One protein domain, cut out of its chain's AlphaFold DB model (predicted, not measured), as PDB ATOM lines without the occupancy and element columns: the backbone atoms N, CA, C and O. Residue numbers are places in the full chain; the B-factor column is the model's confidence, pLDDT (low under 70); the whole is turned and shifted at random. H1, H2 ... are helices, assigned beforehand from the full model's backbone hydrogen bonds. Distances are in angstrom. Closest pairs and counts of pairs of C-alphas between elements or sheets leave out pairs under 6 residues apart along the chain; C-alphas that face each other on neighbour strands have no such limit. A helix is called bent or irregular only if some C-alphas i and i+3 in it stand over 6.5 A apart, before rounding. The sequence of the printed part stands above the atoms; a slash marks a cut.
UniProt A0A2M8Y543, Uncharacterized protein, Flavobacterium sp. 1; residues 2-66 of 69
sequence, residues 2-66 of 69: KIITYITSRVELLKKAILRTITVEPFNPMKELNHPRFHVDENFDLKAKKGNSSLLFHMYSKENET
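Overview. This is residues 2 to 66 of the 69 residues of an uncharacterized protein of Flavobacterium sp. 1 (UniProt A0A2M8Y543). A long straight helix, H1, sticks out as an arm from a small, loosely looped turn of chain, residues 29 to 46, and beyond that turn a shorter helix, H4, points back roughly toward the end from which H1 came, without reaching it. The model is an open, hook-like chain with no packed core: no helix touches another, and the tiny helices H2 and H3 lie in the looped part between the two longer ones. The printed part has 65 residues with four named helices, in the order H1, H2, H3, H4, and no named strand; its class is all helix. It is extended, with a radius of gyration of the C-alphas of 21.0 A, and its C-alphas span 62 by 31 by 18 A, only just elongated.

Along the chain. Start with the longest helix, H1, residues 2 to 21: find C-alpha 2 at (74.028, 102.639, 171.805), and from there the helix runs 29.1 A to C-alpha 21 at (77.074, 92.949, 144.580). Further along, look for H2 at residues 29 to 32 and H3 at residues 46 to 49, each with four residues. H4 takes residues 55 to 64 and is 14.2 A long; find its last C-alpha, that of Asn 64, at (91.799, 67.071, 143.849). No helix is bent or irregular.

Arrangement. Begin at H1, which is apart from H2, from H3 and from H4. Going on, you reach H2 and H3, which are only just apart, with their closest C-alphas 8.1 A from each other. H4 is apart from H2 and also from H3. Check the backbone: in H1 every O i to N i+4 pair is within hydrogen-bond range, in H4 5 of 6 are, and H2 and H3 are too short for such a pair.

Size, cuts and confidence. Look at both ends for the parts that stand free: residues 2 to 28, of which 2 to 21 belong to H1, and residues 47 to 66, of which 47 to 49 belong to H3 and 55 to 64 to H4. The two C-alphas farthest apart are those of Lys 2 and Ser 53, at 61.9 A, while those of Lys 2 and Thr 66, the first and last printed, are 45.8 A apart. The printed part has no cut. The link from H2 to H3 is long, with 13 residues, 33 to 45; the link from H1 to H2 is short, with 7, and the link from H3 to H4 is tight, with 5. In the B-factor column you will find a mean pLDDT of 72.3 for the printed part, with residues 20 to 27, residue 39 and residues 46 to 66 under 70.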
ATOM      1  N   LYS A   2      74.471 102.098 173.113       77.31
ATOM      2  CA  LYS A   2      74.028 102.639 171.805       77.31
ATOM      3  C   LYS A   2      75.112 102.654 170.709       77.31
ATOM      4  O   LYS A   2      74.810 102.493 169.538       77.31
ATOM      5  N   ILE A   3      76.382 102.805 171.090       86.50
ATOM      6  CA  ILE A   3      77.510 102.827 170.140       86.50
ATOM      7  C   ILE A   3      77.759 101.436 169.540       86.50
ATOM      8  O   ILE A   3      77.952 101.308 168.338       86.50
ATOM      9  N   ILE A   4      77.691 100.386 170.363       86.31
ATOM     10  CA  ILE A   4      77.902  99.001 169.916       86.31
ATOM     11  C   ILE A   4      76.806  98.592 168.927       86.31
ATOM     12  O   ILE A   4      77.110  98.092 167.852       86.31
ATOM     13  N   THR A   5      75.544  98.888 169.250       90.00
ATOM     14  CA  THR A   5      74.394  98.611 168.370       90.00
ATOM     15  C   THR A   5      74.441  99.410 167.066       90.00
ATOM     16  O   THR A   5      74.078  98.902 166.006       90.00
ATOM     17  N   TYR A   6      74.949 100.646 167.108       89.12
ATOM     18  CA  TYR A   6      75.201 101.430 165.903       89.12
ATOM     19  C   TYR A   6      76.264 100.771 165.011       89.12
ATOM     20  O   TYR A   6      76.027 100.583 163.819       89.12
ATOM     21  N   ILE A   7      77.399 100.349 165.577       90.19
ATOM     22  CA  ILE A   7      78.481  99.702 164.819       90.19
ATOM     23  C   ILE A   7      78.009  98.380 164.198       90.19
ATOM     24  O   ILE A   7      78.223  98.167 163.004       90.19
ATOM     25  N   THR A   8      77.312  97.525 164.953       90.69
ATOM     26  CA  THR A   8      76.818  96.237 164.432       90.69
ATOM     27  C   THR A   8      75.846  96.431 163.269       90.69
ATOM     28  O   THR A   8      75.996  95.784 162.235       90.69
ATOM     29  N   SER A   9      74.927  97.400 163.370       89.75
ATOM     30  CA  SER A   9      73.979  97.702 162.288       89.75
ATOM     31  C   SER A   9      74.672  98.152 160.991       89.75
ATOM     32  O   SER A   9      74.251  97.786 159.893       89.75
ATOM     33  N   ARG A  10      75.775  98.907 161.096       92.44
ATOM     34  CA  ARG A  10      76.553  99.367 159.934       92.44
ATOM     35  C   ARG A  10      77.320  98.227 159.270       92.44
ATOM     36  O   ARG A  10      77.335  98.152 158.044       92.44
ATOM     37  N   VAL A  11      77.901  97.326 160.062       91.19
ATOM     38  CA  VAL A  11      78.593  96.130 159.557       91.19
ATOM     39  C   VAL A  11      77.613  95.190 158.849       91.19
ATOM     40  O   VAL A  11      77.915  94.682 157.770       91.19
ATOM     41  N   GLU A  12      76.410  95.004 159.394       89.19
ATOM     42  CA  GLU A  12      75.363  94.199 158.751       89.19
ATOM     43  C   GLU A  12      74.895  94.792 157.418       89.19
ATOM     44  O   GLU A  12      74.705  94.056 156.446       89.19
ATOM     45  N   LEU A  13      74.738  96.118 157.346       90.62
ATOM     46  CA  LEU A  13      74.401  96.813 156.102       90.62
ATOM     47  C   LEU A  13      75.503  96.653 155.047       90.62
ATOM     48  O   LEU A  13      75.192  96.346 153.896       90.62
ATOM     49  N   LEU A  14      76.774  96.785 155.442       86.62
ATOM     50  CA  LEU A  14      77.918  96.560 154.557       86.62
ATOM     51  C   LEU A  14      77.941  95.114 154.035       86.62
ATOM     52  O   LEU A  14      78.070  94.891 152.835       86.62
ATOM     53  N   LYS A  15      77.740  94.126 154.915       85.88
ATOM     54  CA  LYS A  15      77.701  92.704 154.543       85.88
ATOM     55  C   LYS A  15      76.571  92.401 153.556       85.88
ATOM     56  O   LYS A  15      76.789  91.696 152.574       85.88
ATOM     57  N   LYS A  16      75.374  92.960 153.779       85.06
ATOM     58  CA  LYS A  16      74.235  92.831 152.850       85.06
ATOM     59  C   LYS A  16      74.510  93.499 151.503       85.06
ATOM     60  O   LYS A  16      74.093  92.961 150.483       85.06
ATOM     61  N   ALA A  17      75.203  94.637 151.487       81.94
ATOM     62  CA  ALA A  17      75.597  95.302 150.249       81.94
ATOM     63  C   ALA A  17      76.589  94.446 149.445       81.94
ATOM     64  O   ALA A  17      76.344  94.196 148.270       81.94
ATOM     65  N   ILE A  18      77.628  93.914 150.100       76.94
ATOM     66  CA  ILE A  18      78.638  93.049 149.469       76.94
ATOM     67  C   ILE A  18      77.997  91.777 148.895       76.94
ATOM     68  O   ILE A  18      78.245  91.425 147.745       76.94
ATOM     69  N   LEU A  19      77.115  91.118 149.656       73.56
ATOM     70  CA  LEU A  19      76.395  89.926 149.188       73.56
ATOM     71  C   LEU A  19      75.495  90.207 147.979       73.56
ATOM     72  O   LEU A  19      75.341  89.343 147.127       73.56
ATOM     73  N   ARG A  20      74.905  91.404 147.890       68.56
ATOM     74  CA  ARG A  20      74.096  91.803 146.729       68.56
ATOM     75  C   ARG A  20      74.944  92.125 145.503       68.56
ATOM     76  O   ARG A  20      74.478  91.906 144.395       68.56
ATOM     77  N   THR A  21      76.150  92.657 145.689       66.38
ATOM     78  CA  THR A  21      77.074  92.949 144.580       66.38
ATOM     79  C   THR A  21      77.784  91.708 144.055       66.38
ATOM     80  O   THR A  21      78.132  91.667 142.881       66.38
ATOM     81  N   ILE A  22      77.973  90.683 144.890       65.00
ATOM     82  CA  ILE A  22      78.465  89.375 144.452       65.00
ATOM     83  C   ILE A  22      77.260  88.576 143.945       65.00
ATOM     84  O   ILE A  22      76.798  87.620 144.564       65.00
ATOM     85  N   THR A  23      76.707  88.991 142.810       60.53
ATOM     86  CA  THR A  23      75.856  88.105 142.021       60.53
ATOM     87  C   THR A  23      76.772  87.069 141.391       60.53
ATOM     88  O   THR A  23      77.398  87.330 140.366       60.53
ATOM     89  N   VAL A  24      76.899  85.910 142.035       64.69
ATOM     90  CA  VAL A  24      77.456  84.733 141.367       64.69
ATOM     91  C   VAL A  24      76.479  84.411 140.244       64.69
ATOM     92  O   VAL A  24      75.352  83.988 140.510       64.69
ATOM     93  N   GLU A  25      76.859  84.711 139.000       66.38
ATOM     94  CA  GLU A  25      76.066  84.281 137.855       66.38
ATOM     95  C   GLU A  25      75.926  82.754 137.940       66.38
ATOM     96  O   GLU A  25      76.917  82.066 138.207       66.38
ATOM     97  N   PRO A  26      74.712  82.202 137.777       68.75
ATOM     98  CA  PRO A  26      74.558  80.760 137.730       68.75
ATOM     99  C   PRO A  26      75.412  80.225 136.578       68.75
ATOM    100  O   PRO A  26      75.373  80.776 135.476       68.75
ATOM    101  N   PHE A  27      76.184  79.169 136.851       68.25
ATOM    102  CA  PHE A  27      77.028  78.513 135.853       68.25
ATOM    103  C   PHE A  27      76.207  78.224 134.594       68.25
ATOM    104  O   PHE A  27      75.211  77.495 134.652       68.25
ATOM    105  N   ASN A  28      76.618  78.808 133.468       75.44
ATOM    106  CA  ASN A  28      75.956  78.616 132.186       75.44
ATOM    107  C   ASN A  28      76.913  77.881 131.237       75.44
ATOM    108  O   ASN A  28      77.801  78.513 130.653       75.44
ATOM    109  N   PRO A  29      76.721  76.567 131.027       72.56
ATOM    110  CA  PRO A  29      77.607  75.779 130.181       72.56
ATOM    111  C   PRO A  29      77.657  76.292 128.739       72.56
ATOM    112  O   PRO A  29      78.710  76.208 128.123       72.56
ATOM    113  N   MET A  30      76.588  76.887 128.198       74.38
ATOM    114  CA  MET A  30      76.627  77.457 126.843       74.38
ATOM    115  C   MET A  30      77.517  78.702 126.753       74.38
ATOM    116  O   MET A  30      78.138  78.941 125.719       74.38
ATOM    117  N   LYS A  31      77.590  79.494 127.830       73.94
ATOM    118  CA  LYS A  31      78.432  80.698 127.893       73.94
ATOM    119  C   LYS A  31      79.906  80.328 128.078       73.94
ATOM    120  O   LYS A  31      80.766  80.938 127.453       73.94
ATOM    121  N   GLU A  32      80.185  79.328 128.909       71.81
ATOM    122  CA  GLU A  32      81.548  78.943 129.294       71.81
ATOM    123  C   GLU A  32      82.185  77.892 128.363       71.81
ATOM    124  O   GLU A  32      83.396  77.902 128.162       71.81
ATOM    125  N   LEU A  33      81.390  77.014 127.738       74.12
ATOM    126  CA  LEU A  33      81.843  75.940 126.837       74.12
ATOM    127  C   LEU A  33      81.430  76.198 125.377       74.12
ATOM    128  O   LEU A  33      81.071  75.276 124.644       74.12
ATOM    129  N   ASN A  34      81.514  77.450 124.929       77.81
ATOM    130  CA  ASN A  34      81.104  77.884 123.585       77.81
ATOM    131  C   ASN A  34      82.023  77.415 122.435       77.81
ATOM    132  O   ASN A  34      81.817  77.780 121.278       77.81
ATOM    133  N   HIS A  35      83.065  76.637 122.730       81.31
ATOM    134  CA  HIS A  35      84.020  76.197 121.723       81.31
ATOM    135  C   HIS A  35      83.447  75.025 120.897       81.31
ATOM    136  O   HIS A  35      82.915  74.079 121.489       81.31
ATOM    137  N   PRO A  36      83.659  74.980 119.562       78.38
ATOM    138  CA  PRO A  36      83.136  73.920 118.686       78.38
ATOM    139  C   PRO A  36      83.472  72.493 119.135       78.38
ATOM    140  O   PRO A  36      82.752  71.547 118.849       78.38
ATOM    141  N   ARG A  37      84.567  72.326 119.882       76.94
ATOM    142  CA  ARG A  37      84.983  71.042 120.469       76.94
ATOM    143  C   ARG A  37      83.936  70.442 121.416       76.94
ATOM    144  O   ARG A  37      83.799  69.221 121.443       76.94
ATOM    145  N   PHE A  38      83.234  71.253 122.208       72.06
ATOM    146  CA  PHE A  38      82.440  70.757 123.339       72.06
ATOM    147  C   PHE A  38      81.001  70.364 122.986       72.06
ATOM    148  O   PHE A  38      80.404  69.614 123.763       72.06
ATOM    149  N   HIS A  39      80.497  70.784 121.814       69.75
ATOM    150  CA  HIS A  39      79.140  70.504 121.316       69.75
ATOM    151  C   HIS A  39      78.097  70.576 122.449       69.75
ATOM    152  O   HIS A  39      77.577  69.552 122.897       69.75
ATOM    153  N   VAL A  40      77.891  71.787 122.974       75.50
ATOM    154  CA  VAL A  40      76.921  72.086 124.038       75.50
ATOM    155  C   VAL A  40      75.659  72.646 123.389       75.50
ATOM    156  O   VAL A  40      75.742  73.604 122.623       75.50
ATOM    157  N   ASP A  41      74.513  72.032 123.671       78.00
ATOM    158  CA  ASP A  41      73.190  72.432 123.194       78.00
ATOM    159  C   ASP A  41      72.286  72.880 124.358       78.00
ATOM    160  O   ASP A  41      72.676  72.849 125.526       78.00
ATOM    161  N   GLU A  42      71.070  73.332 124.051       75.19
ATOM    162  CA  GLU A  42      70.119  73.849 125.053       75.19
ATOM    163  C   GLU A  42      69.670  72.782 126.069       75.19
ATOM    164  O   GLU A  42      69.253  73.113 127.177       75.19
ATOM    165  N   ASN A  43      69.803  71.500 125.718       74.31
ATOM    166  CA  ASN A  43      69.448  70.360 126.566       74.31
ATOM    167  C   ASN A  43      70.666  69.745 127.270       74.31
ATOM    168  O   ASN A  43      70.599  68.613 127.758       74.31
ATOM    169  N   PHE A  44      71.790  70.463 127.313       70.94
ATOM    170  CA  PHE A  44      73.036  69.940 127.845       70.94
ATOM    171  C   PHE A  44      72.954  69.688 129.353       70.94
ATOM    172  O   PHE A  44      73.098  70.594 130.178       70.94
ATOM    173  N   ASP A  45      72.783  68.421 129.724       72.25
ATOM    174  CA  ASP A  45      72.860  67.990 131.113       72.25
ATOM    175  C   ASP A  45      74.301  67.621 131.500       72.25
ATOM    176  O   ASP A  45      74.839  66.567 131.143       72.25
ATOM    177  N   LEU A  46      74.916  68.498 132.297       69.00
ATOM    178  CA  LEU A  46      76.231  68.289 132.908       69.00
ATOM    179  C   LEU A  46      76.296  67.003 133.733       69.00
ATOM    180  O   LEU A  46      77.351  66.377 133.792       69.00
ATOM    181  N   LYS A  47      75.198  66.611 134.392       64.19
ATOM    182  CA  LYS A  47      75.170  65.425 135.257       64.19
ATOM    183  C   LYS A  47      75.104  64.140 134.442       64.19
ATOM    184  O   LYS A  47      75.772  63.180 134.812       64.19
ATOM    185  N   ALA A  48      74.394  64.140 133.315       64.31
ATOM    186  CA  ALA A  48      74.369  63.016 132.380       64.31
ATOM    187  C   ALA A  48      75.686  62.859 131.596       64.31
ATOM    188  O   ALA A  48      76.122  61.735 131.346       64.31
ATOM    189  N   LYS A  49      76.344  63.971 131.224       61.81
ATOM    190  CA  LYS A  49      77.619  63.962 130.475       61.81
ATOM    191  C   LYS A  49      78.863  63.947 131.367       61.81
ATOM    192  O   LYS A  49      79.971  63.842 130.836       61.81
ATOM    193  N   LYS A  50      78.711  63.997 132.700       60.53
ATOM    194  CA  LYS A  50      79.749  63.615 133.675       60.53
ATOM    195  C   LYS A  50      80.002  62.118 133.508       60.53
ATOM    196  O   LYS A  50      79.535  61.287 134.276       60.53
ATOM    197  N   GLY A  51      80.647  61.779 132.400       53.84
ATOM    198  CA  GLY A  51      80.791  60.415 131.957       53.84
ATOM    199  C   GLY A  51      81.563  59.637 133.002       53.84
ATOM    200  O   GLY A  51      82.649  60.053 133.406       53.84
ATOM    201  N   ASN A  52      81.062  58.447 133.310       54.47
ATOM    202  CA  ASN A  52      81.807  57.358 133.945       54.47
ATOM    203  C   ASN A  52      83.067  56.934 133.138       54.47
ATOM    204  O   ASN A  52      83.625  55.870 133.378       54.47
ATOM    205  N   SER A  53      83.462  57.688 132.103       54.50
ATOM    206  CA  SER A  53      84.307  57.258 130.989       54.50
ATOM    207  C   SER A  53      85.544  58.122 130.755       54.50
ATOM    208  O   SER A  53      86.418  57.720 129.987       54.50
ATOM    209  N   SER A  54      85.676  59.288 131.399       61.25
ATOM    210  CA  SER A  54      86.907  60.076 131.263       61.25
ATOM    211  C   SER A  54      87.905  59.672 132.347       61.25
ATOM    212  O   SER A  54      87.928  60.211 133.449       61.25
ATOM    213  N   LEU A  55      88.747  58.684 132.024       59.69
ATOM    214  CA  LEU A  55      89.812  58.174 132.901       59.69
ATOM    215  C   LEU A  55      90.687  59.307 133.469       59.69
ATOM    216  O   LEU A  55      91.004  59.301 134.654       59.69
ATOM    217  N   LEU A  56      91.004  60.312 132.643       65.94
ATOM    218  CA  LEU A  56      91.745  61.508 133.058       65.94
ATOM    219  C   LEU A  56      91.001  62.304 134.139       65.94
ATOM    220  O   LEU A  56      91.607  62.688 135.132       65.94
ATOM    221  N   PHE A  57      89.687  62.507 133.995       63.19
ATOM    222  CA  PHE A  57      88.886  63.189 135.013       63.19
ATOM    223  C   PHE A  57      88.887  62.412 136.331       63.19
ATOM    224  O   PHE A  57      89.026  63.018 137.385       63.19
ATOM    225  N   HIS A  58      88.803  61.079 136.293       61.84
ATOM    226  CA  HIS A  58      88.874  60.254 137.503       61.84
ATOM    227  C   HIS A  58      90.251  60.294 138.180       61.84
ATOM    228  O   HIS A  58      90.314  60.352 139.408       61.84
ATOM    229  N   MET A  59      91.340  60.300 137.404       66.00
ATOM    230  CA  MET A  59      92.700  60.421 137.941       66.00
ATOM    231  C   MET A  59      92.899  61.765 138.650       66.00
ATOM    232  O   MET A  59      93.303  61.786 139.810       66.00
ATOM    233  N   TYR A  60      92.514  62.870 138.005       64.88
ATOM    234  CA  TYR A  60      92.639  64.202 138.601       64.88
ATOM    235  C   TYR A  60      91.599  64.482 139.698       64.88
ATOM    236  O   TYR A  60      91.892  65.229 140.625       64.88
ATOM    237  N   SER A  61      90.398  63.895 139.648       62.19
ATOM    238  CA  SER A  61      89.388  64.048 140.711       62.19
ATOM    239  C   SER A  61      89.850  63.395 142.010       62.19
ATOM    240  O   SER A  61      89.674  63.976 143.075       62.19
ATOM    241  N   LYS A  62      90.493  62.223 141.932       60.12
ATOM    242  CA  LYS A  62      91.006  61.522 143.116       60.12
ATOM    243  C   LYS A  62      92.115  62.304 143.825       60.12
ATOM    244  O   LYS A  62      92.200  62.265 145.046       60.12
ATOM    245  N   GLU A  63      92.951  63.016 143.072       59.41
ATOM    246  CA  GLU A  63      93.983  63.884 143.650       59.41
ATOM    247  C   GLU A  63      93.395  65.207 144.179       59.41
ATOM    248  O   GLU A  63      93.816  65.689 145.229       59.41
ATOM    249  N   ASN A  64      92.365  65.756 143.522       52.69
ATOM    250  CA  ASN A  64      91.799  67.071 143.849       52.69
ATOM    251  C   ASN A  64      90.660  67.072 144.888       52.69
ATOM    252  O   ASN A  64      90.312  68.144 145.378       52.69
ATOM    253  N   GLU A  65      90.100  65.923 145.283       55.69
ATOM    254  CA  GLU A  65      89.115  65.837 146.384       55.69
ATOM    255  C   GLU A  65      89.679  66.311 147.739       55.69
ATOM    256  O   GLU A  65      88.923  66.658 148.640       55.69
ATOM    257  N   THR A  66      91.007  66.389 147.878       54.44
ATOM    258  CA  THR A  66      91.671  66.948 149.068       54.44
ATOM    259  C   THR A  66      91.845  68.471 149.027       54.44
ATOM    260  O   THR A  66      92.154  69.070 150.056       54.44
TER     261      THR A  66